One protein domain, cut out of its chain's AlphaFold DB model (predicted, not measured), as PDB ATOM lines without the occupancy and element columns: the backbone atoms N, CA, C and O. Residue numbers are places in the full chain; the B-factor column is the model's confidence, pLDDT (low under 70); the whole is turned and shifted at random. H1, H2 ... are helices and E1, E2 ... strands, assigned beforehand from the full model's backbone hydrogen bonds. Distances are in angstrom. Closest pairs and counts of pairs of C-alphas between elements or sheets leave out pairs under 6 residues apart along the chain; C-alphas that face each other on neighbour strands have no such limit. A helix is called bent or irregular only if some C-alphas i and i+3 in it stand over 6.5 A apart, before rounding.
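Overview. This is residues 225 to 390 and 516 to 537 of the 547 residues of an uncharacterized protein of Candidatus Taylorbacteria bacterium RIFCSPLOWO2_12_FULL_47_20 (UniProt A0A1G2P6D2). Two long helices, H1 and H3, run side by side in opposite ways as a long arm, with H2 folded back on the far part of H1; at the arm's other end sits a loose head of five helices, H4 to H8. There H5 crosses the arm's base and packs on H7, H8 runs past H4, H6 and H7, and a small hairpin of strands, E1 and E2, lies beyond H6. The tip of the arm, residues 259 to 267, sticks out. The printed part has 188 residues, mostly helix by class, with eight named helices and two named strands in the order H1 to H6, E1, E2, H7, H8; the sheet, E1 - E2, is antiparallel. The whole is loose, with a radius of gyration of the C-alphas of 21.6 A, and spans 71 by 44 by 26 A.

Arrangement. E1, residues 350 to 353, and E2, residues 356 to 359, form an antiparallel hairpin; N 351 and O 358 are 2.8 A apart and N 358 and O 351 2.7 A, within hydrogen-bond range. The closest C-alphas of E1 and H6, residues 339 to 345, are those of Val 350 and Gly 340, 6.2 A apart. H6 touches residues 518 to 525 of H8, residues 516 to 537, at a steep tilt of 63 degrees, closest at C-alphas 343 and 521, 6.9 A. H8 also touches H4, residues 304 to 310, at a shallow tilt of 23 degrees, opposite ways, closest at C-alphas 527 and 309, 7.0 A. H7, residues 377 to 390, touches H8, closest at C-alphas 387 and 517, 6.4 A. H5, residues 318 to 328, touches H7 at a shallow tilt of 33 degrees, only just short of steep, closest at C-alphas 324 and 379, 5.6 A. H5 touches residues 225 to 233 of H1, residues 225 to 259, closest at C-alphas 326 and 229, 4.8 A. H1 touches H3, residues 280 to 301, at a shallow tilt of 19 degrees, opposite ways, closest at C-alphas 238 and 289, 4.9 A. H1 forms a helical hairpin with H2, residues 265 to 277, closest at C-alphas 253 and 272, 5.1 A. H1 and H8 are apart. Every O i to N i+4 pair is within hydrogen-bond range in H1, H3, H4, H6, H7 and H8; H2 has 7 of 9 and H5 6 of 7.

Along the chain. H1 measures 51.0 A from C-alpha 225 at (27.181, 33.853, -34.103) to C-alpha 259 at (59.021, 45.252, -72.344). H3 measures 31.6 A, H8 31.2 A, H2 19.8 A, H7 19.0 A and H5 15.1 A. H2 is irregular, with C-alphas 266 and 269 7.3 A apart. H8 ends at C-alpha 537, (15.529, 24.208, -22.440).

Size, cuts and confidence. The two C-alphas farthest apart, those of Arg 261 and Ala 537, are 74.5 A apart. Residues 391 to 515 are not printed; C-alphas 390 and 516 are 11.9 A apart across the cut. The link from E2 to H7, residues 360 to 376, is long. Mean pLDDT of the printed part is 82.8; residues 349 to 374 are under 70.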
ATOM      1  N   THR A 225      27.240  34.461 -32.770       79.44
ATOM      2  CA  THR A 225      27.181  33.853 -34.103       79.44
ATOM      3  C   THR A 225      27.359  34.876 -35.229       79.44
ATOM      4  O   THR A 225      27.981  34.554 -36.243       79.44
ATOM      5  N   TRP A 226      26.853  36.099 -35.071       81.69
ATOM      6  CA  TRP A 226      27.002  37.186 -36.042       81.69
ATOM      7  C   TRP A 226      28.400  37.793 -36.078       81.69
ATOM      8  O   TRP A 226      28.849  38.139 -37.173       81.69
ATOM      9  N   ASP A 227      29.124  37.813 -34.960       83.06
ATOM     10  CA  ASP A 227      30.535  38.220 -34.945       83.06
ATOM     11  C   ASP A 227      31.391  37.286 -35.806       83.06
ATOM     12  O   ASP A 227      32.194  37.743 -36.623       83.06
ATOM     13  N   VAL A 228      31.141  35.973 -35.723       86.81
ATOM     14  CA  VAL A 228      31.784  34.981 -36.599       86.81
ATOM     15  C   VAL A 228      31.448  35.231 -38.072       86.81
ATOM     16  O   VAL A 228      32.326  35.092 -38.928       86.81
ATOM     17  N   LEU A 229      30.200  35.605 -38.399       85.69
ATOM     18  CA  LEU A 229      29.845  35.939 -39.786       85.69
ATOM     19  C   LEU A 229      30.627  37.157 -40.272       85.69
ATOM     20  O   LEU A 229      31.181  37.122 -41.367       85.69
ATOM     21  N   HIS A 230      30.691  38.213 -39.458       86.75
ATOM     22  CA  HIS A 230      31.392  39.434 -39.822       86.75
ATOM     23  C   HIS A 230      32.897  39.191 -39.997       86.75
ATOM     24  O   HIS A 230      33.472  39.595 -41.009       86.75
ATOM     25  N   ALA A 231      33.526  38.467 -39.068       90.56
ATOM     26  CA  ALA A 231      34.937  38.101 -39.164       90.56
ATOM     27  C   ALA A 231      35.225  37.238 -40.408       90.56
ATOM     28  O   ALA A 231      36.246  37.423 -41.080       90.56
ATOM     29  N   TRP A 232      34.305  36.334 -40.771       92.12
ATOM     30  CA  TRP A 232      34.403  35.571 -42.015       92.12
ATOM     31  C   TRP A 232      34.287  36.469 -43.249       92.12
ATOM     32  O   TRP A 232      35.098  36.331 -44.162       92.12
ATOM     33  N   ASP A 233      33.323  37.391 -43.287       89.19
ATOM     34  CA  ASP A 233      33.136  38.305 -44.418       89.19
ATOM     35  C   ASP A 233      34.376  39.186 -44.631       89.19
ATOM     36  O   ASP A 233      34.817  39.367 -45.768       89.19
ATOM     37  N   MET A 234      35.000  39.664 -43.548       91.25
ATOM     38  CA  MET A 234      36.270  40.401 -43.608       91.25
ATOM     39  C   MET A 234      37.430  39.536 -44.092       91.25
ATOM     40  O   MET A 234      38.224  39.983 -44.919       91.25
ATOM     41  N   THR A 235      37.498  38.279 -43.653       92.12
ATOM     42  CA  THR A 235      38.496  37.327 -44.160       92.12
ATOM     43  C   THR A 235      38.299  37.063 -45.656       92.12
ATOM     44  O   THR A 235      39.259  37.076 -46.425       92.12
ATOM     45  N   GLU A 236      37.060  36.836 -46.102       90.94
ATOM     46  CA  GLU A 236      36.758  36.570 -47.508       90.94
ATOM     47  C   GLU A 236      37.058  37.787 -48.394       90.94
ATOM     48  O   GLU A 236      37.593  37.632 -49.494       90.94
ATOM     49  N   GLU A 237      36.746  38.994 -47.922       91.44
ATOM     50  CA  GLU A 237      37.063  40.230 -48.632       91.44
ATOM     51  C   GLU A 237      38.577  40.440 -48.745       91.44
ATOM     52  O   GLU A 237      39.073  40.684 -49.846       91.44
ATOM     53  N   ALA A 238      39.334  40.224 -47.667       92.56
ATOM     54  CA  ALA A 238      40.794  40.286 -47.709       92.56
ATOM     55  C   ALA A 238      41.388  39.260 -48.696       92.56
ATOM     56  O   ALA A 238      42.266  39.596 -49.494       92.56
ATOM     57  N   MET A 239      40.848  38.034 -48.746       91.81
ATOM     58  CA  MET A 239      41.251  37.019 -49.731       91.81
ATOM     59  C   MET A 239      40.980  37.457 -51.180       91.81
ATOM     60  O   MET A 239      41.795  37.193 -52.070       91.81
ATOM     61  N   LYS A 240      39.835  38.106 -51.441       92.75
ATOM     62  CA  LYS A 240      39.489  38.640 -52.773       92.75
ATOM     63  C   LYS A 240      40.417  39.785 -53.161       92.75
ATOM     64  O   LYS A 240      40.930  39.789 -54.280       92.75
ATOM     65  N   GLN A 241      40.675  40.711 -52.241       92.50
ATOM     66  CA  GLN A 241      41.609  41.815 -52.453       92.50
ATOM     67  C   GLN A 241      43.016  41.297 -52.747       92.50
ATOM     68  O   GLN A 241      43.633  41.728 -53.723       92.50
ATOM     69  N   ARG A 242      43.490  40.300 -51.984       92.38
ATOM     70  CA  ARG A 242      44.774  39.648 -52.255       92.38
ATOM     71  C   ARG A 242      44.807  39.054 -53.654       92.38
ATOM     72  O   ARG A 242      45.782  39.273 -54.364       92.38
ATOM     73  N   LEU A 243      43.772  38.316 -54.061       91.00
ATOM     74  CA  LEU A 243      43.710  37.712 -55.395       91.00
ATOM     75  C   LEU A 243      43.844  38.768 -56.502       91.00
ATOM     76  O   LEU A 243      44.659  38.593 -57.404       91.00
ATOM     77  N   VAL A 244      43.083  39.860 -56.404       91.50
ATOM     78  CA  VAL A 244      43.080  40.953 -57.389       91.50
ATOM     79  C   VAL A 244      44.449  41.632 -57.463       91.50
ATOM     80  O   VAL A 244      44.987  41.823 -58.552       91.50
ATOM     81  N   LEU A 245      45.042  41.972 -56.316       90.25
ATOM     82  CA  LEU A 245      46.346  42.639 -56.272       90.25
ATOM     83  C   LEU A 245      47.473  41.725 -56.752       90.25
ATOM     84  O   LEU A 245      48.342  42.165 -57.498       90.25
ATOM     85  N   VAL A 246      47.424  40.439 -56.403       87.62
ATOM     86  CA  VAL A 246      48.368  39.431 -56.895       87.62
ATOM     87  C   VAL A 246      48.297  39.291 -58.415       87.62
ATOM     88  O   VAL A 246      49.343  39.236 -59.057       87.62
ATOM     89  N   GLN A 247      47.094  39.235 -58.991       89.56
ATOM     90  CA  GLN A 247      46.909  39.148 -60.443       89.56
ATOM     91  C   GLN A 247      47.430  40.403 -61.144       89.56
ATOM     92  O   GLN A 247      48.179  40.299 -62.109       89.56
ATOM     93  N   ARG A 248      47.123  41.587 -60.606       88.38
ATOM     94  CA  ARG A 248      47.639  42.854 -61.132       88.38
ATOM     95  C   ARG A 248      49.167  42.924 -61.076       88.38
ATOM     96  O   ARG A 248      49.789  43.369 -62.038       88.38
ATOM     97  N   ALA A 249      49.772  42.495 -59.969       86.81
ATOM     98  CA  ALA A 249      51.224  42.453 -59.820       86.81
ATOM     99  C   ALA A 249      51.860  41.458 -60.804       86.81
ATOM    100  O   ALA A 249      52.891  41.757 -61.396       86.81
ATOM    101  N   GLU A 250      51.225  40.304 -61.028       86.25
ATOM    102  CA  GLU A 250      51.658  39.310 -62.014       86.25
ATOM    103  C   GLU A 250      51.602  39.853 -63.448       86.25
ATOM    104  O   GLU A 250      52.571  39.712 -64.189       86.25
ATOM    105  N   GLU A 251      50.517  40.534 -63.824       88.00
ATOM    106  CA  GLU A 251      50.378  41.180 -65.134       88.00
ATOM    107  C   GLU A 251      51.410  42.295 -65.336       88.00
ATOM    108  O   GLU A 251      52.066  42.351 -66.377       88.00
ATOM    109  N   ALA A 252      51.609  43.153 -64.330       86.56
ATOM    110  CA  ALA A 252      52.596  44.228 -64.380       86.56
ATOM    111  C   ALA A 252      54.032  43.686 -64.467       86.56
ATOM    112  O   ALA A 252      54.828  44.163 -65.280       86.56
ATOM    113  N   ALA A 253      54.358  42.667 -63.669       85.19
ATOM    114  CA  ALA A 253      55.652  41.994 -63.698       85.19
ATOM    115  C   ALA A 253      55.891  41.302 -65.046       85.19
ATOM    116  O   ALA A 253      56.961  41.454 -65.633       85.19
ATOM    117  N   SER A 254      54.883  40.600 -65.569       86.19
ATOM    118  CA  SER A 254      54.935  39.977 -66.892       86.19
ATOM    119  C   SER A 254      55.198  41.021 -67.976       86.19
ATOM    120  O   SER A 254      56.164  40.893 -68.727       86.19
ATOM    121  N   TYR A 255      54.421  42.110 -68.002       87.81
ATOM    122  CA  TYR A 255      54.609  43.195 -68.963       87.81
ATOM    123  C   TYR A 255      56.003  43.820 -68.871       87.81
ATOM    124  O   TYR A 255      56.642  44.017 -69.898       87.81
ATOM    125  N   SER A 256      56.504  44.089 -67.661       84.56
ATOM    126  CA  SER A 256      57.855  44.625 -67.446       84.56
ATOM    127  C   SER A 256      58.928  43.722 -68.057       84.56
ATOM    128  O   SER A 256      59.833  44.192 -68.747       84.56
ATOM    129  N   VAL A 257      58.782  42.407 -67.881       83.88
ATOM    130  CA  VAL A 257      59.685  41.430 -68.484       83.88
ATOM    131  C   VAL A 257      59.580  41.427 -70.015       83.88
ATOM    132  O   VAL A 257      60.613  41.458 -70.683       83.88
ATOM    133  N   TYR A 258      58.372  41.445 -70.583       84.81
ATOM    134  CA  TYR A 258      58.169  41.511 -72.040       84.81
ATOM    135  C   TYR A 258      58.643  42.832 -72.662       84.81
ATOM    136  O   TYR A 258      59.098  42.844 -73.803       84.81
ATOM    137  N   ALA A 259      58.541  43.940 -71.927       85.69
ATOM    138  CA  ALA A 259      59.021  45.252 -72.344       85.69
ATOM    139  C   ALA A 259      60.549  45.386 -72.218       85.69
ATOM    140  O   ALA A 259      61.144  46.293 -72.808       85.69
ATOM    141  N   SER A 260      61.197  44.501 -71.454       80.50
ATOM    142  CA  SER A 260      62.650  44.471 -71.353       80.50
ATOM    143  C   SER A 260      63.271  44.056 -72.691       80.50
ATOM    144  O   SER A 260      62.765  43.196 -73.408       80.50
ATOM    145  N   ARG A 261      64.410  44.661 -73.045       79.31
ATOM    146  CA  ARG A 261      65.190  44.262 -74.233       79.31
ATOM    147  C   ARG A 261      66.031  43.000 -73.988       79.31
ATOM    148  O   ARG A 261      66.826  42.622 -74.844       79.31
ATOM    149  N   GLU A 262      65.898  42.383 -72.815       79.50
ATOM    150  CA  GLU A 262      66.666  41.222 -72.377       79.50
ATOM    151  C   GLU A 262      65.854  39.945 -72.627       79.50
ATOM    152  O   GLU A 262      64.718  39.809 -72.174       79.50
ATOM    153  N   TYR A 263      66.434  38.972 -73.330       78.94
ATOM    154  CA  TYR A 263      65.794  37.668 -73.472       78.94
ATOM    155  C   TYR A 263      65.965  36.858 -72.185       78.94
ATOM    156  O   TYR A 263      67.059  36.395 -71.873       78.94
ATOM    157  N   VAL A 264      64.868  36.653 -71.456       76.06
ATOM    158  CA  VAL A 264      64.884  35.957 -70.157       76.06
ATOM    159  C   VAL A 264      64.293  34.547 -70.181       76.06
ATOM    160  O   VAL A 264      64.232  33.900 -69.139       76.06
ATOM    161  N   GLY A 265      63.925  34.038 -71.365       74.38
ATOM    162  CA  GLY A 265      63.642  32.625 -71.661       74.38
ATOM    163  C   GLY A 265      63.086  31.785 -70.500       74.38
ATOM    164  O   GLY A 265      61.992  32.034 -69.997       74.38
ATOM    165  N   SER A 266      63.857  30.781 -70.068       78.00
ATOM    166  CA  SER A 266      63.499  29.824 -69.006       78.00
ATOM    167  C   SER A 266      63.372  30.429 -67.601       78.00
ATOM    168  O   SER A 266      62.855  29.764 -66.706       78.00
ATOM    169  N   GLN A 267      63.815  31.672 -67.397       79.00
ATOM    170  CA  GLN A 267      63.758  32.384 -66.118       79.00
ATOM    171  C   GLN A 267      62.559  33.334 -66.015       79.00
ATOM    172  O   GLN A 267      62.358  33.927 -64.958       79.00
ATOM    173  N   LEU A 268      61.743  33.462 -67.073       79.31
ATOM    174  CA  LEU A 268      60.555  34.323 -67.100       79.31
ATOM    175  C   LEU A 268      59.672  34.113 -65.861       79.31
ATOM    176  O   LEU A 268      59.338  35.074 -65.175       79.31
ATOM    177  N   ALA A 269      59.353  32.858 -65.537       81.31
ATOM    178  CA  ALA A 269      58.511  32.529 -64.389       81.31
ATOM    179  C   ALA A 269      59.121  32.992 -63.053       81.31
ATOM    180  O   ALA A 269      58.399  33.501 -62.200       81.31
ATOM    181  N   GLN A 270      60.442  32.860 -62.886       84.62
ATOM    182  CA  GLN A 270      61.130  33.282 -61.666       84.62
ATOM    183  C   GLN A 270      61.225  34.810 -61.573       84.62
ATOM    184  O   GLN A 270      60.878  35.364 -60.538       84.62
ATOM    185  N   LYS A 271      61.589  35.509 -62.661       79.81
ATOM    186  CA  LYS A 271      61.647  36.983 -62.677       79.81
ATOM    187  C   LYS A 271      60.273  37.614 -62.413       79.81
ATOM    188  O   LYS A 271      60.188  38.611 -61.700       79.81
ATOM    189  N   VAL A 272      59.197  37.022 -62.942       82.56
ATOM    190  CA  VAL A 272      57.818  37.449 -62.644       82.56
ATOM    191  C   VAL A 272      57.470  37.203 -61.175       82.56
ATOM    192  O   VAL A 272      56.877  38.072 -60.537       82.56
ATOM    193  N   LEU A 273      57.860  36.051 -60.619       84.50
ATOM    194  CA  LEU A 273      57.634  35.732 -59.211       84.50
ATOM    195  C   LEU A 273      58.375  36.700 -58.278       84.50
ATOM    196  O   LEU A 273      57.759  37.228 -57.358       84.50
ATOM    197  N   ASP A 274      59.655  36.973 -58.531       82.88
ATOM    198  CA  ASP A 274      60.477  37.859 -57.699       82.88
ATOM    199  C   ASP A 274      59.932  39.295 -57.706       82.88
ATOM    200  O   ASP A 274      59.776  39.911 -56.651       82.88
ATOM    201  N   ALA A 275      59.557  39.803 -58.885       75.19
ATOM    202  CA  ALA A 275      58.944  41.122 -59.025       75.19
ATOM    203  C   ALA A 275      57.595  41.217 -58.288       75.19
ATOM    204  O   ALA A 275      57.319  42.218 -57.632       75.19
ATOM    205  N   LYS A 276      56.780  40.157 -58.343       79.44
ATOM    206  CA  LYS A 276      55.506  40.058 -57.615       79.44
ATOM    207  C   LYS A 276      55.696  40.000 -56.098       79.44
ATOM    208  O   LYS A 276      54.921  40.608 -55.367       79.44
ATOM    209  N   MET A 277      56.693  39.258 -55.618       78.38
ATOM    210  CA  MET A 277      56.971  39.108 -54.184       78.38
ATOM    211  C   MET A 277      57.593  40.370 -53.570       78.38
ATOM    212  O   MET A 277      57.463  40.579 -52.368       78.38
ATOM    213  N   GLY A 278      58.244  41.213 -54.377       77.25
ATOM    214  CA  GLY A 278      58.791  42.505 -53.951       77.25
ATOM    215  C   GLY A 278      57.775  43.653 -53.890       77.25
ATOM    216  O   GLY A 278      58.131  44.750 -53.459       77.25
ATOM    217  N   ASP A 279      56.526  43.439 -54.317       82.56
ATOM    218  CA  ASP A 279      55.494  44.476 -54.303       82.56
ATOM    219  C   ASP A 279      54.977  44.716 -52.870       82.56
ATOM    220  O   ASP A 279      54.404  43.835 -52.214       82.56
ATOM    221  N   LYS A 280      55.159  45.948 -52.382       87.00
ATOM    222  CA  LYS A 280      54.697  46.361 -51.052       87.00
ATOM    223  C   LYS A 280      53.180  46.211 -50.901       87.00
ATOM    224  O   LYS A 280      52.726  45.765 -49.858       87.00
ATOM    225  N   THR A 281      52.402  46.508 -51.940       85.81
ATOM    226  CA  THR A 281      50.936  46.390 -51.898       85.81
ATOM    227  C   THR A 281      50.482  44.940 -51.752       85.81
ATOM    228  O   THR A 281      49.523  44.665 -51.032       85.81
ATOM    229  N   VAL A 282      51.204  43.996 -52.371       86.81
ATOM    230  CA  VAL A 282      50.965  42.554 -52.209       86.81
ATOM    231  C   VAL A 282      51.323  42.104 -50.791       86.81
ATOM    232  O   VAL A 282      50.603  41.304 -50.197       86.81
ATOM    233  N   THR A 283      52.402  42.640 -50.221       88.44
ATOM    234  CA  THR A 283      52.804  42.338 -48.839       88.44
ATOM    235  C   THR A 283      51.786  42.870 -47.825       88.44
ATOM    236  O   THR A 283      51.360  42.129 -46.939       88.44
ATOM    237  N   ASP A 284      51.331  44.115 -47.996       90.88
ATOM    238  CA  ASP A 284      50.366  44.772 -47.107       90.88
ATOM    239  C   ASP A 284      49.012  44.029 -47.097       90.88
ATOM    240  O   ASP A 284      48.434  43.797 -46.034       90.88
ATOM    241  N   VAL A 285      48.518  43.570 -48.258       90.88
ATOM    242  CA  VAL A 285      47.250  42.813 -48.319       90.88
ATOM    243  C   VAL A 285      47.371  41.393 -47.753       90.88
ATOM    244  O   VAL A 285      46.413  40.887 -47.175       90.88
ATOM    245  N   ILE A 286      48.540  40.746 -47.861       91.81
ATOM    246  CA  ILE A 286      48.790  39.451 -47.204       91.81
ATOM    247  C   ILE A 286      48.731  39.610 -45.682       91.81
ATOM    248  O   ILE A 286      48.137  38.771 -45.004       91.81
ATOM    249  N   GLN A 287      49.317  40.685 -45.151       93.19
ATOM    250  CA  GLN A 287      49.269  40.984 -43.723       93.19
ATOM    251  C   GLN A 287      47.834  41.287 -43.264       93.19
ATOM    252  O   GLN A 287      47.389  40.733 -42.261       93.19
ATOM    253  N   SER A 288      47.071  42.062 -44.040       92.81
ATOM    254  CA  SER A 288      45.653  42.318 -43.755       92.81
ATOM    255  C   SER A 288      44.796  41.039 -43.770       92.81
ATOM    256  O   SER A 288      43.966  40.853 -42.880       92.81
ATOM    257  N   GLU A 289      45.017  40.113 -44.718       94.75
ATOM    258  CA  GLU A 289      44.343  38.800 -44.726       94.75
ATOM    259  C   GLU A 289      44.680  37.985 -43.472       94.75
ATOM    260  O   GLU A 289      43.795  37.351 -42.894       94.75
ATOM    261  N   LYS A 290      45.944  38.014 -43.036       95.00
ATOM    262  CA  LYS A 290      46.387  37.317 -41.826       95.00
ATOM    263  C   LYS A 290      45.695  37.867 -40.575       95.00
ATOM    264  O   LYS A 290      45.159  37.083 -39.804       95.00
ATOM    265  N   GLU A 291      45.644  39.187 -40.411       95.00
ATOM    266  CA  GLU A 291      44.959  39.835 -39.282       95.00
ATOM    267  C   GLU A 291      43.455  39.535 -39.269       95.00
ATOM    268  O   GLU A 291      42.871  39.282 -38.215       95.00
ATOM    269  N   ALA A 292      42.809  39.529 -40.440       93.94
ATOM    270  CA  ALA A 292      41.403  39.149 -40.551       93.94
ATOM    271  C   ALA A 292      41.179  37.682 -40.150       93.94
ATOM    272  O   ALA A 292      40.209  37.368 -39.457       93.94
ATOM    273  N   GLN A 293      42.096  36.792 -40.537       94.31
ATOM    274  CA  GLN A 293      42.045  35.392 -40.139       94.31
ATOM    275  C   GLN A 293      42.254  35.206 -38.631       94.31
ATOM    276  O   GLN A 293      41.529  34.417 -38.035       94.31
ATOM    277  N   GLU A 294      43.209  35.901 -38.017       94.75
ATOM    278  CA  GLU A 294      43.444  35.828 -36.568       94.75
ATOM    279  C   GLU A 294      42.179  36.231 -35.796       94.75
ATOM    280  O   GLU A 294      41.709  35.474 -34.948       94.75
ATOM    281  N   LYS A 295      41.520  37.327 -36.198       92.81
ATOM    282  CA  LYS A 295      40.226  37.745 -35.628       92.81
ATOM    283  C   LYS A 295      39.123  36.700 -35.805       92.81
ATOM    284  O   LYS A 295      38.306  36.493 -34.907       92.81
ATOM    285  N   LEU A 296      39.074  36.027 -36.956       93.50
ATOM    286  CA  LEU A 296      38.133  34.928 -37.177       93.50
ATOM    287  C   LEU A 296      38.405  33.765 -36.214       93.50
ATOM    288  O   LEU A 296      37.467  33.217 -35.640       93.50
ATOM    289  N   GLU A 297      39.666  33.388 -36.029       93.06
ATOM    290  CA  GLU A 297      40.058  32.318 -35.112       93.06
ATOM    291  C   GLU A 297      39.703  32.666 -33.659       93.06
ATOM    292  O   GLU A 297      39.104  31.833 -32.977       93.06
ATOM    293  N   GLU A 298      39.950  33.906 -33.231       91.94
ATOM    294  CA  GLU A 298      39.547  34.432 -31.919       91.94
ATOM    295  C   GLU A 298      38.025  34.373 -31.714       91.94
ATOM    296  O   GLU A 298      37.561  33.833 -30.710       91.94
ATOM    297  N   SER A 299      37.234  34.839 -32.691       89.12
ATOM    298  CA  SER A 299      35.762  34.823 -32.605       89.12
ATOM    299  C   SER A 299      35.168  33.410 -32.507       89.12
ATOM    300  O   SER A 299      34.067  33.216 -31.991       89.12
ATOM    301  N   ILE A 300      35.892  32.404 -33.006       91.12
ATOM    302  CA  ILE A 300      35.448  31.006 -33.037       91.12
ATOM    303  C   ILE A 300      35.940  30.227 -31.815       91.12
ATOM    304  O   ILE A 300      35.284  29.257 -31.425       91.12
ATOM    305  N   ALA A 301      37.058  30.638 -31.207       87.56
ATOM    306  CA  ALA A 301      37.715  29.921 -30.118       87.56
ATOM    307  C   ALA A 301      36.751  29.568 -28.979       87.56
ATOM    308  O   ALA A 301      36.739  28.424 -28.546       87.56
ATOM    309  N   GLU A 302      35.861  30.478 -28.590       84.56
ATOM    310  CA  GLU A 302      34.880  30.239 -27.520       84.56
ATOM    311  C   GLU A 302      33.438  30.095 -28.034       84.56
ATOM    312  O   GLU A 302      32.485  30.069 -27.254       84.56
ATOM    313  N   HIS A 303      33.236  29.977 -29.352       90.19
ATOM    314  CA  HIS A 303      31.888  29.909 -29.912       90.19
ATOM    315  C   HIS A 303      31.186  28.599 -29.484       90.19
ATOM    316  O   HIS A 303      31.610  27.513 -29.903       90.19
ATOM    317  N   PRO A 304      30.048  28.647 -28.756       89.88
ATOM    318  CA  PRO A 304      29.450  27.455 -28.142       89.88
ATOM    319  C   PRO A 304      29.099  26.345 -29.141       89.88
ATOM    320  O   PRO A 304      29.399  25.172 -28.922       89.88
ATOM    321  N   LEU A 305      28.526  26.715 -30.293       90.75
ATOM    322  CA  LEU A 305      28.217  25.754 -31.356       90.75
ATOM    323  C   LEU A 305      29.478  25.093 -31.928       90.75
ATOM    324  O   LEU A 305      29.467  23.895 -32.208       90.75
ATOM    325  N   TYR A 306      30.564  25.853 -32.112       92.88
ATOM    326  CA  TYR A 306      31.812  25.312 -32.641       92.88
ATOM    327  C   TYR A 306      32.393  24.301 -31.658       92.88
ATOM    328  O   TYR A 306      32.707  23.177 -32.054       92.88
ATOM    329  N   GLN A 307      32.432  24.662 -30.375       92.19
ATOM    330  CA  GLN A 307      32.922  23.787 -29.317       92.19
ATOM    331  C   GLN A 307      32.096  22.508 -29.173       92.19
ATOM    332  O   GLN A 307      32.659  21.436 -28.956       92.19
ATOM    333  N   ARG A 308      30.776  22.587 -29.358       90.69
ATOM    334  CA  ARG A 308      29.872  21.440 -29.208       90.69
ATOM    335  C   ARG A 308      29.819  20.518 -30.430       90.69
ATOM    336  O   ARG A 308      29.621  19.313 -30.256       90.69
ATOM    337  N   LEU A 309      29.939  21.052 -31.649       90.56
ATOM    338  CA  LEU A 309      29.770  20.276 -32.891       90.56
ATOM    339  C   LEU A 309      31.082  20.020 -33.631       90.56
ATOM    340  O   LEU A 309      31.285  18.923 -34.145       90.56
ATOM    341  N   PHE A 310      31.944  21.024 -33.760       90.31
ATOM    342  CA  PHE A 310      32.980  21.031 -34.794       90.31
ATOM    343  C   PHE A 310      34.403  20.872 -34.257       90.31
ATOM    344  O   PHE A 310      35.226  20.289 -34.961       90.31
ATOM    345  N   SER A 311      34.683  21.294 -33.022       90.56
ATOM    346  CA  SER A 311      36.015  21.227 -32.393       90.56
ATOM    347  C   SER A 311      36.618  19.811 -32.406       90.56
ATOM    348  O   SER A 311      37.806  19.632 -32.668       90.56
ATOM    349  N   GLY A 312      35.786  18.785 -32.202       88.31
ATOM    350  CA  GLY A 312      36.188  17.375 -32.231       88.31
ATOM    351  C   GLY A 312      36.361  16.783 -33.637       88.31
ATOM    352  O   GLY A 312      36.820  15.647 -33.780       88.31
ATOM    353  N   ILE A 313      35.999  17.515 -34.696       89.62
ATOM    354  CA  ILE A 313      36.086  17.029 -36.074       89.62
ATOM    355  C   ILE A 313      37.401  17.482 -36.694       89.62
ATOM    356  O   ILE A 313      37.542  18.591 -37.209       89.62
ATOM    357  N   LYS A 314      38.366  16.563 -36.734       88.81
ATOM    358  CA  LYS A 314      39.642  16.785 -37.421       88.81
ATOM    359  C   LYS A 314      39.409  17.305 -38.847       88.81
ATOM    360  O   LYS A 314      38.719  16.675 -39.648       88.81
ATOM    361  N   GLY A 315      40.039  18.428 -39.179       84.81
ATOM    362  CA  GLY A 315      39.936  19.070 -40.494       84.81
ATOM    363  C   GLY A 315      38.803  20.093 -40.631       84.81
ATOM    364  O   GLY A 315      38.778  20.796 -41.638       84.81
ATOM    365  N   VAL A 316      37.917  20.238 -39.637       88.31
ATOM    366  CA  VAL A 316      36.943  21.339 -39.575       88.31
ATOM    367  C   VAL A 316      37.486  22.443 -38.671       88.31
ATOM    368  O   VAL A 316      37.122  22.551 -37.509       88.31
ATOM    369  N   GLY A 317      38.403  23.244 -39.211       88.25
ATOM    370  CA  GLY A 317      38.938  24.412 -38.509       88.25
ATOM    371  C   GLY A 317      38.062  25.667 -38.650       88.25
ATOM    372  O   GLY A 317      37.054  25.645 -39.371       88.25
ATOM    373  N   PRO A 318      38.498  26.792 -38.057       88.81
ATOM    374  CA  PRO A 318      37.763  28.060 -38.029       88.81
ATOM    375  C   PRO A 318      37.291  28.548 -39.404       88.81
ATOM    376  O   PRO A 318      36.137  28.924 -39.567       88.81
ATOM    377  N   ARG A 319      38.119  28.419 -40.450       88.75
ATOM    378  CA  ARG A 319      37.731  28.782 -41.829       88.75
ATOM    379  C   ARG A 319      36.528  27.989 -42.358       88.75
ATOM    380  O   ARG A 319      35.672  28.551 -43.036       88.75
ATOM    381  N   PHE A 320      36.452  26.683 -42.090       90.69
ATOM    382  CA  PHE A 320      35.307  25.878 -42.531       90.69
ATOM    383  C   PHE A 320      34.057  26.214 -41.729       90.69
ATOM    384  O   PHE A 320      32.986  26.341 -42.319       90.69
ATOM    385  N   PHE A 321      34.204  26.386 -40.413       91.62
ATOM    386  CA  PHE A 321      33.103  26.792 -39.552       91.62
ATOM    387  C   PHE A 321      32.561  28.166 -39.954       91.62
ATOM    388  O   PHE A 321      31.390  28.252 -40.308       91.62
ATOM    389  N   GLY A 322      33.409  29.195 -40.036       90.69
ATOM    390  CA  GLY A 322      33.028  30.544 -40.464       90.69
ATOM    391  C   GLY A 322      32.308  30.554 -41.812       90.69
ATOM    392  O   GLY A 322      31.271  31.191 -41.952       90.69
ATOM    393  N   LYS A 323      32.766  29.748 -42.777       90.50
ATOM    394  CA  LYS A 323      32.113  29.616 -44.088       90.50
ATOM    395  C   LYS A 323      30.757  28.899 -44.056       90.50
ATOM    396  O   LYS A 323      29.868  29.222 -44.843       90.50
ATOM    397  N   ILE A 324      30.595  27.883 -43.204       91.25
ATOM    398  CA  ILE A 324      29.302  27.205 -43.009       91.25
ATOM    399  C   ILE A 324      28.335  28.157 -42.302       91.25
ATOM    400  O   ILE A 324      27.196  28.309 -42.748       91.25
ATOM    401  N   MET A 325      28.807  28.827 -41.251       88.94
ATOM    402  CA  MET A 325      28.036  29.785 -40.475       88.94
ATOM    403  C   MET A 325      27.604  30.969 -41.332       88.94
ATOM    404  O   MET A 325      26.413  31.231 -41.380       88.94
ATOM    405  N   SER A 326      28.493  31.619 -42.091       87.31
ATOM    406  CA  SER A 326      28.140  32.769 -42.948       87.31
ATOM    407  C   SER A 326      27.026  32.450 -43.944       87.31
ATOM    408  O   SER A 326      26.141  33.271 -44.198       87.31
ATOM    409  N   ALA A 327      27.003  31.217 -44.457       89.00
ATOM    410  CA  ALA A 327      25.962  30.765 -45.362       89.00
ATOM    411  C   ALA A 327      24.646  30.405 -44.648       89.00
ATOM    412  O   ALA A 327      23.572  30.809 -45.101       89.00
ATOM    413  N   VAL A 328      24.705  29.610 -43.574       89.94
ATOM    414  CA  VAL A 328      23.508  29.110 -42.875       89.94
ATOM    415  C   VAL A 328      22.901  30.184 -41.975       89.94
ATOM    416  O   VAL A 328      21.684  30.356 -41.989       89.94
ATOM    417  N   GLN A 329      23.738  30.957 -41.289       87.88
ATOM    418  CA  GLN A 329      23.452  31.979 -40.278       87.88
ATOM    419  C   GLN A 329      22.830  31.392 -39.009       87.88
ATOM    420  O   GLN A 329      23.431  31.452 -37.947       87.88
ATOM    421  N   ASP A 330      21.665  30.759 -39.136       89.50
ATOM    422  CA  ASP A 330      20.952  30.107 -38.040       89.50
ATOM    423  C   ASP A 330      20.204  28.872 -38.572       89.50
ATOM    424  O   ASP A 330      19.656  28.893 -39.680       89.50
ATOM    425  N   VAL A 331      20.174  27.778 -37.811       92.00
ATOM    426  CA  VAL A 331      19.475  26.549 -38.217       92.00
ATOM    427  C   VAL A 331      17.949  26.684 -38.141       92.00
ATOM    428  O   VAL A 331      17.245  26.060 -38.938       92.00
ATOM    429  N   ARG A 332      17.423  27.565 -37.276       91.38
ATOM    430  CA  ARG A 332      15.980  27.821 -37.071       91.38
ATOM    431  C   ARG A 332      15.283  28.425 -38.293       91.38
ATOM    432  O   ARG A 332      14.059  28.431 -38.402       91.38
ATOM    433  N   ARG A 333      16.062  28.858 -39.286       90.00
ATOM    434  CA  ARG A 333      15.611  29.227 -40.642       90.00
ATOM    435  C   ARG A 333      14.894  28.093 -41.360       90.00
ATOM    436  O   ARG A 333      14.081  28.336 -42.252       90.00
ATOM    437  N   PHE A 334      15.239  26.862 -41.003       90.62
ATOM    438  CA  PHE A 334      14.737  25.644 -41.608       90.62
ATOM    439  C   PHE A 334      13.850  24.925 -40.591       90.62
ATOM    440  O   PHE A 334      14.285  24.728 -39.462       90.62
ATOM    441  N   PRO A 335      12.641  24.474 -40.960       85.69
ATOM    442  CA  PRO A 335      11.779  23.747 -40.031       85.69
ATOM    443  C   PRO A 335      12.481  22.511 -39.445       85.69
ATOM    444  O   PRO A 335      13.083  21.747 -40.199       85.69
ATOM    445  N   ARG A 336      12.333  22.249 -38.138       85.56
ATOM    446  CA  ARG A 336      12.945  21.097 -37.439       85.56
ATOM    447  C   ARG A 336      12.672  19.743 -38.108       85.56
ATOM    448  O   ARG A 336      13.572  18.917 -38.231       85.56
ATOM    449  N   LYS A 337      11.436  19.521 -38.574       82.75
ATOM    450  CA  LYS A 337      11.018  18.307 -39.312       82.75
ATOM    451  C   LYS A 337      11.326  18.374 -40.821       82.75
ATOM    452  O   LYS A 337      10.933  17.494 -41.579       82.75
ATOM    453  N   GLY A 338      11.998  19.432 -41.275       76.25
ATOM    454  CA  GLY A 338      12.187  19.809 -42.675       76.25
ATOM    455  C   GLY A 338      13.630  19.698 -43.173       76.25
ATOM    456  O   GLY A 338      14.063  20.556 -43.942       76.25
ATOM    457  N   ILE A 339      14.365  18.643 -42.798       84.50
ATOM    458  CA  ILE A 339      15.771  18.421 -43.203       84.50
ATOM    459  C   ILE A 339      15.992  18.519 -44.722       84.50
ATOM    460  O   ILE A 339      17.032  18.989 -45.180       84.50
ATOM    461  N   GLY A 340      14.993  18.148 -45.529       81.50
ATOM    462  CA  GLY A 340      15.049  18.263 -46.988       81.50
ATOM    463  C   GLY A 340      15.286  19.696 -47.478       81.50
ATOM    464  O   GLY A 340      16.046  19.890 -48.425       81.50
ATOM    465  N   ALA A 341      14.711  20.703 -46.810       83.56
ATOM    466  CA  ALA A 341      14.929  22.109 -47.153       83.56
ATOM    467  C   ALA A 341      16.378  22.539 -46.871       83.56
ATOM    468  O   ALA A 341      16.988  23.224 -47.691       83.56
ATOM    469  N   PHE A 342      16.956  22.075 -45.759       88.19
ATOM    470  CA  PHE A 342      18.355  22.327 -45.412       88.19
ATOM    471  C   PHE A 342      19.332  21.611 -46.359       88.19
ATOM    472  O   PHE A 342      20.317  22.193 -46.821       88.19
ATOM    473  N   LEU A 343      19.046  20.359 -46.729       87.06
ATOM    474  CA  LEU A 343      19.854  19.613 -47.699       87.06
ATOM    475  C   LEU A 343      19.768  20.216 -49.107       87.06
ATOM    476  O   LEU A 343      20.769  20.270 -49.821       87.06
ATOM    477  N   LEU A 344      18.604  20.734 -49.505       83.62
ATOM    478  CA  LEU A 344      18.465  21.494 -50.746       83.62
ATOM    479  C   LEU A 344      19.267  22.804 -50.687       83.62
ATOM    480  O   LEU A 344      20.004  23.110 -51.623       83.62
ATOM    481  N   PHE A 345      19.181  23.539 -49.574       86.75
ATOM    482  CA  PHE A 345      19.940  24.771 -49.355       86.75
ATOM    483  C   PHE A 345      21.456  24.540 -49.370       86.75
ATOM    484  O   PHE A 345      22.184  25.312 -49.982       86.75
ATOM    485  N   SER A 346      21.948  23.448 -48.785       86.94
ATOM    486  CA  SER A 346      23.368  23.060 -48.835       86.94
ATOM    487  C   SER A 346      23.811  22.457 -50.172       86.94
ATOM    488  O   SER A 346      24.984  22.114 -50.345       86.94
ATOM    489  N   GLY A 347      22.894  22.327 -51.137       81.62
ATOM    490  CA  GLY A 347      23.166  21.729 -52.438       81.62
ATOM    491  C   GLY A 347      23.537  20.251 -52.360       81.62
ATOM    492  O   GLY A 347      24.307  19.781 -53.191       81.62
ATOM    493  N   GLN A 348      23.010  19.525 -51.371       80.00
ATOM    494  CA  GLN A 348      23.103  18.067 -51.226       80.00
ATOM    495  C   GLN A 348      21.760  17.384 -51.538       80.00
ATOM    496  O   GLN A 348      21.470  16.315 -51.010       80.00
ATOM    497  N   ALA A 349      20.924  18.032 -52.363       68.00
ATOM    498  CA  ALA A 349      19.496  17.752 -52.513       68.00
ATOM    499  C   ALA A 349      19.115  16.268 -52.496       68.00
ATOM    500  O   ALA A 349      19.659  15.430 -53.220       68.00
ATOM    501  N   VAL A 350      18.069  16.017 -51.720       58.25
ATOM    502  CA  VAL A 350      17.388  14.745 -51.581       58.25
ATOM    503  C   VAL A 350      16.050  14.847 -52.306       58.25
ATOM    504  O   VAL A 350      15.179  15.607 -51.897       58.25
ATOM    505  N   VAL A 351      15.872  14.084 -53.378       53.94
ATOM    506  CA  VAL A 351      14.572  13.870 -54.024       53.94
ATOM    507  C   VAL A 351      14.001  12.575 -53.479       53.94
ATOM    508  O   VAL A 351      14.694  11.562 -53.442       53.94
ATOM    509  N   ILE A 352      12.741  12.581 -53.060       49.75
ATOM    510  CA  ILE A 352      12.041  11.337 -52.750       49.75
ATOM    511  C   ILE A 352      11.677  10.683 -54.085       49.75
ATOM    512  O   ILE A 352      10.793  11.159 -54.790       49.75
ATOM    513  N   VAL A 353      12.372   9.608 -54.446       48.00
ATOM    514  CA  VAL A 353      12.018   8.750 -55.583       48.00
ATOM    515  C   VAL A 353      11.520   7.437 -54.991       48.00
ATOM    516  O   VAL A 353      12.249   6.788 -54.244       48.00
ATOM    517  N   ASN A 354      10.268   7.063 -55.267       44.66
ATOM    518  CA  ASN A 354       9.633   5.849 -54.732       44.66
ATOM    519  C   ASN A 354       9.700   5.746 -53.193       44.66
ATOM    520  O   ASN A 354      10.080   4.712 -52.646       44.66
ATOM    521  N   GLY A 355       9.419   6.843 -52.483       40.09
ATOM    522  CA  GLY A 355       9.483   6.883 -51.015       40.09
ATOM    523  C   GLY A 355      10.903   6.864 -50.427       40.09
ATOM    524  O   GLY A 355      11.051   6.886 -49.210       40.09
ATOM    525  N   LYS A 356      11.958   6.857 -51.259       40.06
ATOM    526  CA  LYS A 356      13.358   6.869 -50.816       40.06
ATOM    527  C   LYS A 356      14.034   8.199 -51.115       40.06
ATOM    528  O   LYS A 356      14.051   8.679 -52.249       40.06
ATOM    529  N   HIS A 357      14.665   8.752 -50.089       49.06
ATOM    530  CA  HIS A 357      15.585   9.874 -50.189       49.06
ATOM    531  C   HIS A 357      16.745   9.534 -51.143       49.06
ATOM    532  O   HIS A 357      17.615   8.726 -50.830       49.06
ATOM    533  N   THR A 358      16.743  10.134 -52.330       49.25
ATOM    534  CA  THR A 358      17.703   9.878 -53.407       49.25
ATOM    535  C   THR A 358      18.443  11.164 -53.747       49.25
ATOM    536  O   THR A 358      17.827  12.205 -53.952       49.25
ATOM    537  N   ILE A 359      19.771  11.111 -53.820       56.47
ATOM    538  CA  ILE A 359      20.596  12.287 -54.132       56.47
ATOM    539  C   ILE A 359      20.319  12.715 -55.578       56.47
ATOM    540  O   ILE A 359      20.613  11.958 -56.512       56.47
ATOM    541  N   GLN A 360      19.789  13.922 -55.791       54.69
ATOM    542  CA  GLN A 360      19.627  14.442 -57.146       54.69
ATOM    543  C   GLN A 360      21.017  14.684 -57.738       54.69
ATOM    544  O   GLN A 360      21.814  15.467 -57.219       54.69
ATOM    545  N   ARG A 361      21.337  14.027 -58.859       50.44
ATOM    546  CA  ARG A 361      22.459  14.479 -59.684       50.44
ATOM    547  C   ARG A 361      22.062  15.844 -60.237       50.44
ATOM    548  O   ARG A 361      21.281  15.900 -61.182       50.44
ATOM    549  N   PHE A 362      22.607  16.927 -59.687       51.84
ATOM    550  CA  PHE A 362      22.547  18.208 -60.385       51.84
ATOM    551  C   PHE A 362      23.169  18.000 -61.762       51.84
ATOM    552  O   PHE A 362      24.316  17.543 -61.869       51.84
ATOM    553  N   ARG A 363      22.380  18.235 -62.816       45.41
ATOM    554  CA  ARG A 363      22.901  18.221 -64.180       45.41
ATOM    555  C   ARG A 363      24.025  19.252 -64.222       45.41
ATOM    556  O   ARG A 363      23.852  20.373 -63.751       45.41
ATOM    557  N   ARG A 364      25.198  18.851 -64.726       46.53
ATOM    558  CA  ARG A 364      26.214  19.835 -65.109       46.53
ATOM    559  C   ARG A 364      25.547  20.768 -66.111       46.53
ATOM    560  O   ARG A 364      24.901  20.271 -67.033       46.53
ATOM    561  N   GLN A 365      25.704  22.067 -65.901       50.19
ATOM    562  CA  GLN A 365      25.287  23.080 -66.857       50.19
ATOM    563  C   GLN A 365      25.860  22.697 -68.228       50.19
ATOM    564  O   GLN A 365      27.077  22.534 -68.362       50.19
ATOM    565  N   LYS A 366      24.995  22.457 -69.217       46.25
ATOM    566  CA  LYS A 366      25.449  22.385 -70.606       46.25
ATOM    567  C   LYS A 366      25.807  23.807 -71.035       46.25
ATOM    568  O   LYS A 366      25.155  24.759 -70.607       46.25
ATOM    569  N   ALA A 367      26.854  23.960 -71.842       38.66
ATOM    570  CA  ALA A 367      27.203  25.262 -72.399       38.66
ATOM    571  C   ALA A 367      25.968  25.858 -73.104       38.66
ATOM    572  O   ALA A 367      25.377  25.193 -73.952       38.66
ATOM    573  N   GLY A 368      25.552  27.064 -72.702       49.66
ATOM    574  CA  GLY A 368      24.364  27.750 -73.230       49.66
ATOM    575  C   GLY A 368      23.071  27.609 -72.411       49.66
ATOM    576  O   GLY A 368      22.117  28.327 -72.689       49.66
ATOM    577  N   GLU A 369      23.011  26.756 -71.379       47.16
ATOM    578  CA  GLU A 369      21.836  26.662 -70.495       47.16
ATOM    579  C   GLU A 369      21.994  27.550 -69.245       47.16
ATOM    580  O   GLU A 369      22.895  27.341 -68.434       47.16
ATOM    581  N   ASN A 370      21.083  28.509 -69.039       47.12
ATOM    582  CA  ASN A 370      21.013  29.357 -67.838       47.12
ATOM    583  C   ASN A 370      20.165  28.713 -66.726       47.12
ATOM    584  O   ASN A 370      19.192  29.299 -66.255       47.12
ATOM    585  N   TYR A 371      20.517  27.502 -66.282       48.50
ATOM    586  CA  TYR A 371      19.930  26.948 -65.057       48.50
ATOM    587  C   TYR A 371      20.863  27.197 -63.865       48.50
ATOM    588  O   TYR A 371      21.959  26.623 -63.828       48.50
ATOM    589  N   PRO A 372      20.471  28.020 -62.872       54.88
ATOM    590  CA  PRO A 372      21.272  28.203 -61.670       54.88
ATOM    591  C   PRO A 372      21.382  26.857 -60.954       54.88
ATOM    592  O   PRO A 372      20.377  26.205 -60.670       54.88
ATOM    593  N   THR A 373      22.608  26.405 -60.679       58.38
ATOM    594  CA  THR A 373      22.777  25.174 -59.903       58.38
ATOM    595  C   THR A 373      22.224  25.427 -58.497       58.38
ATOM    596  O   THR A 373      22.732  26.327 -57.829       58.38
ATOM    597  N   PRO A 374      21.214  24.676 -58.029       67.06
ATOM    598  CA  PRO A 374      20.512  24.995 -56.789       67.06
ATOM    599  C   PRO A 374      21.410  24.846 -55.547       67.06
ATOM    600  O   PRO A 374      22.450  24.177 -55.570       67.06
ATOM    601  N   GLY A 375      20.985  25.490 -54.459       76.81
ATOM    602  CA  GLY A 375      21.711  25.577 -53.189       76.81
ATOM    603  C   GLY A 375      22.628  26.801 -53.082       76.81
ATOM    604  O   GLY A 375      23.015  27.406 -54.080       76.81
ATOM    605  N   ASN A 376      22.979  27.163 -51.851       86.88
ATOM    606  CA  ASN A 376      23.862  28.275 -51.529       86.88
ATOM    607  C   ASN A 376      25.297  27.980 -52.027       86.88
ATOM    608  O   ASN A 376      25.871  26.948 -51.659       86.88
ATOM    609  N   PRO A 377      25.894  28.852 -52.864       85.88
ATOM    610  CA  PRO A 377      27.197  28.599 -53.479       85.88
ATOM    611  C   PRO A 377      28.334  28.534 -52.452       85.88
ATOM    612  O   PRO A 377      29.188  27.648 -52.551       85.88
ATOM    613  N   THR A 378      28.312  29.408 -51.443       87.19
ATOM    614  CA  THR A 378      29.303  29.463 -50.361       87.19
ATOM    615  C   THR A 378      29.316  28.155 -49.579       87.19
ATOM    616  O   THR A 378      30.365  27.517 -49.458       87.19
ATOM    617  N   LEU A 379      28.140  27.688 -49.145       90.19
ATOM    618  CA  LEU A 379      28.007  26.434 -48.404       90.19
ATOM    619  C   LEU A 379      28.427  25.230 -49.249       90.19
ATOM    620  O   LEU A 379      29.201  24.388 -48.803       90.19
ATOM    621  N   ARG A 380      27.986  25.163 -50.509       88.19
ATOM    622  CA  ARG A 380      28.360  24.070 -51.418       88.19
ATOM    623  C   ARG A 380      29.863  23.965 -51.615       88.19
ATOM    624  O   ARG A 380      30.404  22.861 -51.592       88.19
ATOM    625  N   GLN A 381      30.536  25.097 -51.815       87.62
ATOM    626  CA  GLN A 381      31.986  25.122 -51.958       87.62
ATOM    627  C   GLN A 381      32.675  24.701 -50.655       87.62
ATOM    628  O   GLN A 381      33.638  23.939 -50.711       87.62
ATOM    629  N   ALA A 382      32.174  25.150 -49.498       90.94
ATOM    630  CA  ALA A 382      32.699  24.762 -48.190       90.94
ATOM    631  C   ALA A 382      32.654  23.243 -47.999       90.94
ATOM    632  O   ALA A 382      33.674  22.626 -47.703       90.94
ATOM    633  N   ILE A 383      31.495  22.631 -48.250       91.31
ATOM    634  CA  ILE A 383      31.301  21.188 -48.080       91.31
ATOM    635  C   ILE A 383      32.094  20.390 -49.109       91.31
ATOM    636  O   ILE A 383      32.678  19.364 -48.764       91.31
ATOM    637  N   TRP A 384      32.175  20.864 -50.355       88.44
ATOM    638  CA  TRP A 384      33.015  20.219 -51.359       88.44
ATOM    639  C   TRP A 384      34.488  20.206 -50.934       88.44
ATOM    640  O   TRP A 384      35.093  19.138 -50.926       88.44
ATOM    641  N   LEU A 385      35.037  21.352 -50.514       91.12
ATOM    642  CA  LEU A 385      36.417  21.455 -50.029       91.12
ATOM    643  C   LEU A 385      36.642  20.602 -48.776       91.12
ATOM    644  O   LEU A 385      37.653  19.913 -48.683       91.12
ATOM    645  N   LEU A 386      35.703  20.612 -47.830       91.81
ATOM    646  CA  LEU A 386      35.810  19.834 -46.598       91.81
ATOM    647  C   LEU A 386      35.863  18.334 -46.904       91.81
ATOM    648  O   LEU A 386      36.744  17.617 -46.433       91.81
ATOM    649  N   VAL A 387      34.948  17.845 -47.734       91.06
ATOM    650  CA  VAL A 387      34.881  16.421 -48.068       91.06
ATOM    651  C   VAL A 387      36.061  15.995 -48.942       91.06
ATOM    652  O   VAL A 387      36.690  14.971 -48.665       91.06
ATOM    653  N   ASP A 388      36.387  16.761 -49.984       88.81
ATOM    654  CA  ASP A 388      37.442  16.420 -50.944       88.81
ATOM    655  C   ASP A 388      38.852  16.558 -50.353       88.81
ATOM    656  O   ASP A 388      39.696  15.674 -50.527       88.81
ATOM    657  N   LEU A 389      39.110  17.633 -49.606       86.56
ATOM    658  CA  LEU A 389      40.451  17.939 -49.105       86.56
ATOM    659  C   LEU A 389      40.708  17.428 -47.689       86.56
ATOM    660  O   LEU A 389      41.867  17.195 -47.359       86.56
ATOM    661  N   GLN A 390      39.672  17.238 -46.866       90.00
ATOM    662  CA  GLN A 390      39.843  16.825 -45.470       90.00
ATOM    663  C   GLN A 390      39.295  15.418 -45.232       90.00
ATOM    664  O   GLN A 390      40.069  14.469 -45.096       90.00
ATOM    665  N   LEU A 516      28.807  11.003 -48.548       91.56
ATOM    666  CA  LEU A 516      29.396  11.493 -47.302       91.56
ATOM    667  C   LEU A 516      28.996  12.945 -47.017       91.56
ATOM    668  O   LEU A 516      28.614  13.248 -45.899       91.56
ATOM    669  N   ALA A 517      29.030  13.823 -48.022       90.62
ATOM    670  CA  ALA A 517      28.600  15.215 -47.894       90.62
ATOM    671  C   ALA A 517      27.132  15.332 -47.452       90.62
ATOM    672  O   ALA A 517      26.807  16.148 -46.593       90.62
ATOM    673  N   THR A 518      26.254  14.499 -48.019       88.56
ATOM    674  CA  THR A 518      24.828  14.467 -47.664       88.56
ATOM    675  C   THR A 518      24.632  13.987 -46.226       88.56
ATOM    676  O   THR A 518      23.919  14.632 -45.463       88.56
ATOM    677  N   GLU A 519      25.289  12.888 -45.839       91.12
ATOM    678  CA  GLU A 519      25.228  12.350 -44.473       91.12
ATOM    679  C   GLU A 519      25.818  13.327 -43.446       91.12
ATOM    680  O   GLU A 519      25.229  13.530 -42.389       91.12
ATOM    681  N   PHE A 520      26.932  13.982 -43.780       92.06
ATOM    682  CA  PHE A 520      27.562  14.999 -42.942       92.06
ATOM    683  C   PHE A 520      26.630  16.185 -42.706       92.06
ATOM    684  O   PHE A 520      26.419  16.574 -41.564       92.06
ATOM    685  N   MET A 521      26.021  16.735 -43.760       91.75
ATOM    686  CA  MET A 521      25.101  17.864 -43.606       91.75
ATOM    687  C   MET A 521      23.812  17.480 -42.887       91.75
ATOM    688  O   MET A 521      23.284  18.286 -42.128       91.75
ATOM    689  N   ALA A 522      23.322  16.256 -43.078       91.50
ATOM    690  CA  ALA A 522      22.194  15.759 -42.304       91.50
ATOM    691  C   ALA A 522      22.541  15.667 -40.810       91.50
ATOM    692  O   ALA A 522      21.762  16.106 -39.969       91.50
ATOM    693  N   TRP A 523      23.735  15.168 -40.486       93.19
ATOM    694  CA  TRP A 523      24.235  15.130 -39.115       93.19
ATOM    695  C   TRP A 523      24.414  16.535 -38.518       93.19
ATOM    696  O   TRP A 523      23.939  16.774 -37.411       93.19
ATOM    697  N   VAL A 524      25.009  17.482 -39.259       93.44
ATOM    698  CA  VAL A 524      25.146  18.887 -38.823       93.44
ATOM    699  C   VAL A 524      23.780  19.488 -38.503       93.44
ATOM    700  O   VAL A 524      23.635  20.145 -37.480       93.44
ATOM    701  N   PHE A 525      22.776  19.259 -39.354       93.31
ATOM    702  CA  PHE A 525      21.424  19.769 -39.136       93.31
ATOM    703  C   PHE A 525      20.817  19.268 -37.825       93.31
ATOM    704  O   PHE A 525      20.289  20.061 -37.048       93.31
ATOM    705  N   GLU A 526      20.904  17.959 -37.583       93.06
ATOM    706  CA  GLU A 526      20.344  17.332 -36.389       93.06
ATOM    707  C   GLU A 526      21.072  17.778 -35.116       93.06
ATOM    708  O   GLU A 526      20.419  18.158 -34.149       93.06
ATOM    709  N   GLU A 527      22.407  17.783 -35.106       94.62
ATOM    710  CA  GLU A 527      23.168  18.214 -33.926       94.62
ATOM    711  C   GLU A 527      23.024  19.712 -33.649       94.62
ATOM    712  O   GLU A 527      22.996  20.116 -32.489       94.62
ATOM    713  N   TRP A 528      22.885  20.542 -34.684       94.00
ATOM    714  CA  TRP A 528      22.676  21.976 -34.494       94.00
ATOM    715  C   TRP A 528      21.282  22.252 -33.925       94.00
ATOM    716  O   TRP A 528      21.151  23.027 -32.983       94.00
ATOM    717  N   TRP A 529      20.242  21.568 -34.413       93.81
ATOM    718  CA  TRP A 529      18.914  21.671 -33.805       93.81
ATOM    719  C   TRP A 529      18.894  21.193 -32.353       93.81
ATOM    720  O   TRP A 529      18.330  21.889 -31.515       93.81
ATOM    721  N   LYS A 530      19.558  20.074 -32.033       94.00
ATOM    722  CA  LYS A 530      19.702  19.625 -30.639       94.00
ATOM    723  C   LYS A 530      20.375  20.683 -29.773       94.00
ATOM    724  O   LYS A 530      19.889  20.968 -28.688       94.00
ATOM    725  N   PHE A 531      21.452  21.300 -30.264       92.56
ATOM    726  CA  PHE A 531      22.115  22.391 -29.554       92.56
ATOM    727  C   PHE A 531      21.154  23.560 -29.286       92.56
ATOM    728  O   PHE A 531      21.117  24.073 -28.173       92.56
ATOM    729  N   VAL A 532      20.345  23.964 -30.269       90.50
ATOM    730  CA  VAL A 532      19.338  25.025 -30.087       90.50
ATOM    731  C   VAL A 532      18.283  24.627 -29.051       90.50
ATOM    732  O   VAL A 532      18.005  25.409 -28.148       90.50
ATOM    733  N   GLU A 533      17.736  23.413 -29.135       90.50
ATOM    734  CA  GLU A 533      16.735  22.895 -28.188       90.50
ATOM    735  C   GLU A 533      17.300  22.805 -26.757       90.50
ATOM    736  O   GLU A 533      16.622  23.159 -25.795       90.50
ATOM    737  N   GLU A 534      18.561  22.387 -26.601       90.88
ATOM    738  CA  GLU A 534      19.276  22.380 -25.320       90.88
ATOM    739  C   GLU A 534      19.420  23.803 -24.762       90.88
ATOM    740  O   GLU A 534      19.150  24.034 -23.582       90.88
ATOM    741  N   GLN A 535      19.798  24.770 -25.605       86.75
ATOM    742  CA  GLN A 535      19.896  26.177 -25.213       86.75
ATOM    743  C   GLN A 535      18.536  26.737 -24.785       86.75
ATOM    744  O   GLN A 535      18.458  27.413 -23.762       86.75
ATOM    745  N   GLU A 536      17.464  26.446 -25.518       84.94
ATOM    746  CA  GLU A 536      16.100  26.861 -25.169       84.94
ATOM    747  C   GLU A 536      15.615  26.204 -23.867       84.94
ATOM    748  O   GLU A 536      15.058  26.879 -23.002       84.94
ATOM    749  N   ALA A 537      15.898  24.917 -23.662       86.56
ATOM    750  CA  ALA A 537      15.529  24.208 -22.440       86.56
ATOM    751  C   ALA A 537      16.266  24.737 -21.199       86.56
ATOM    752  O   ALA A 537      15.662  24.855 -20.133       86.56
TER     753      ALA A 537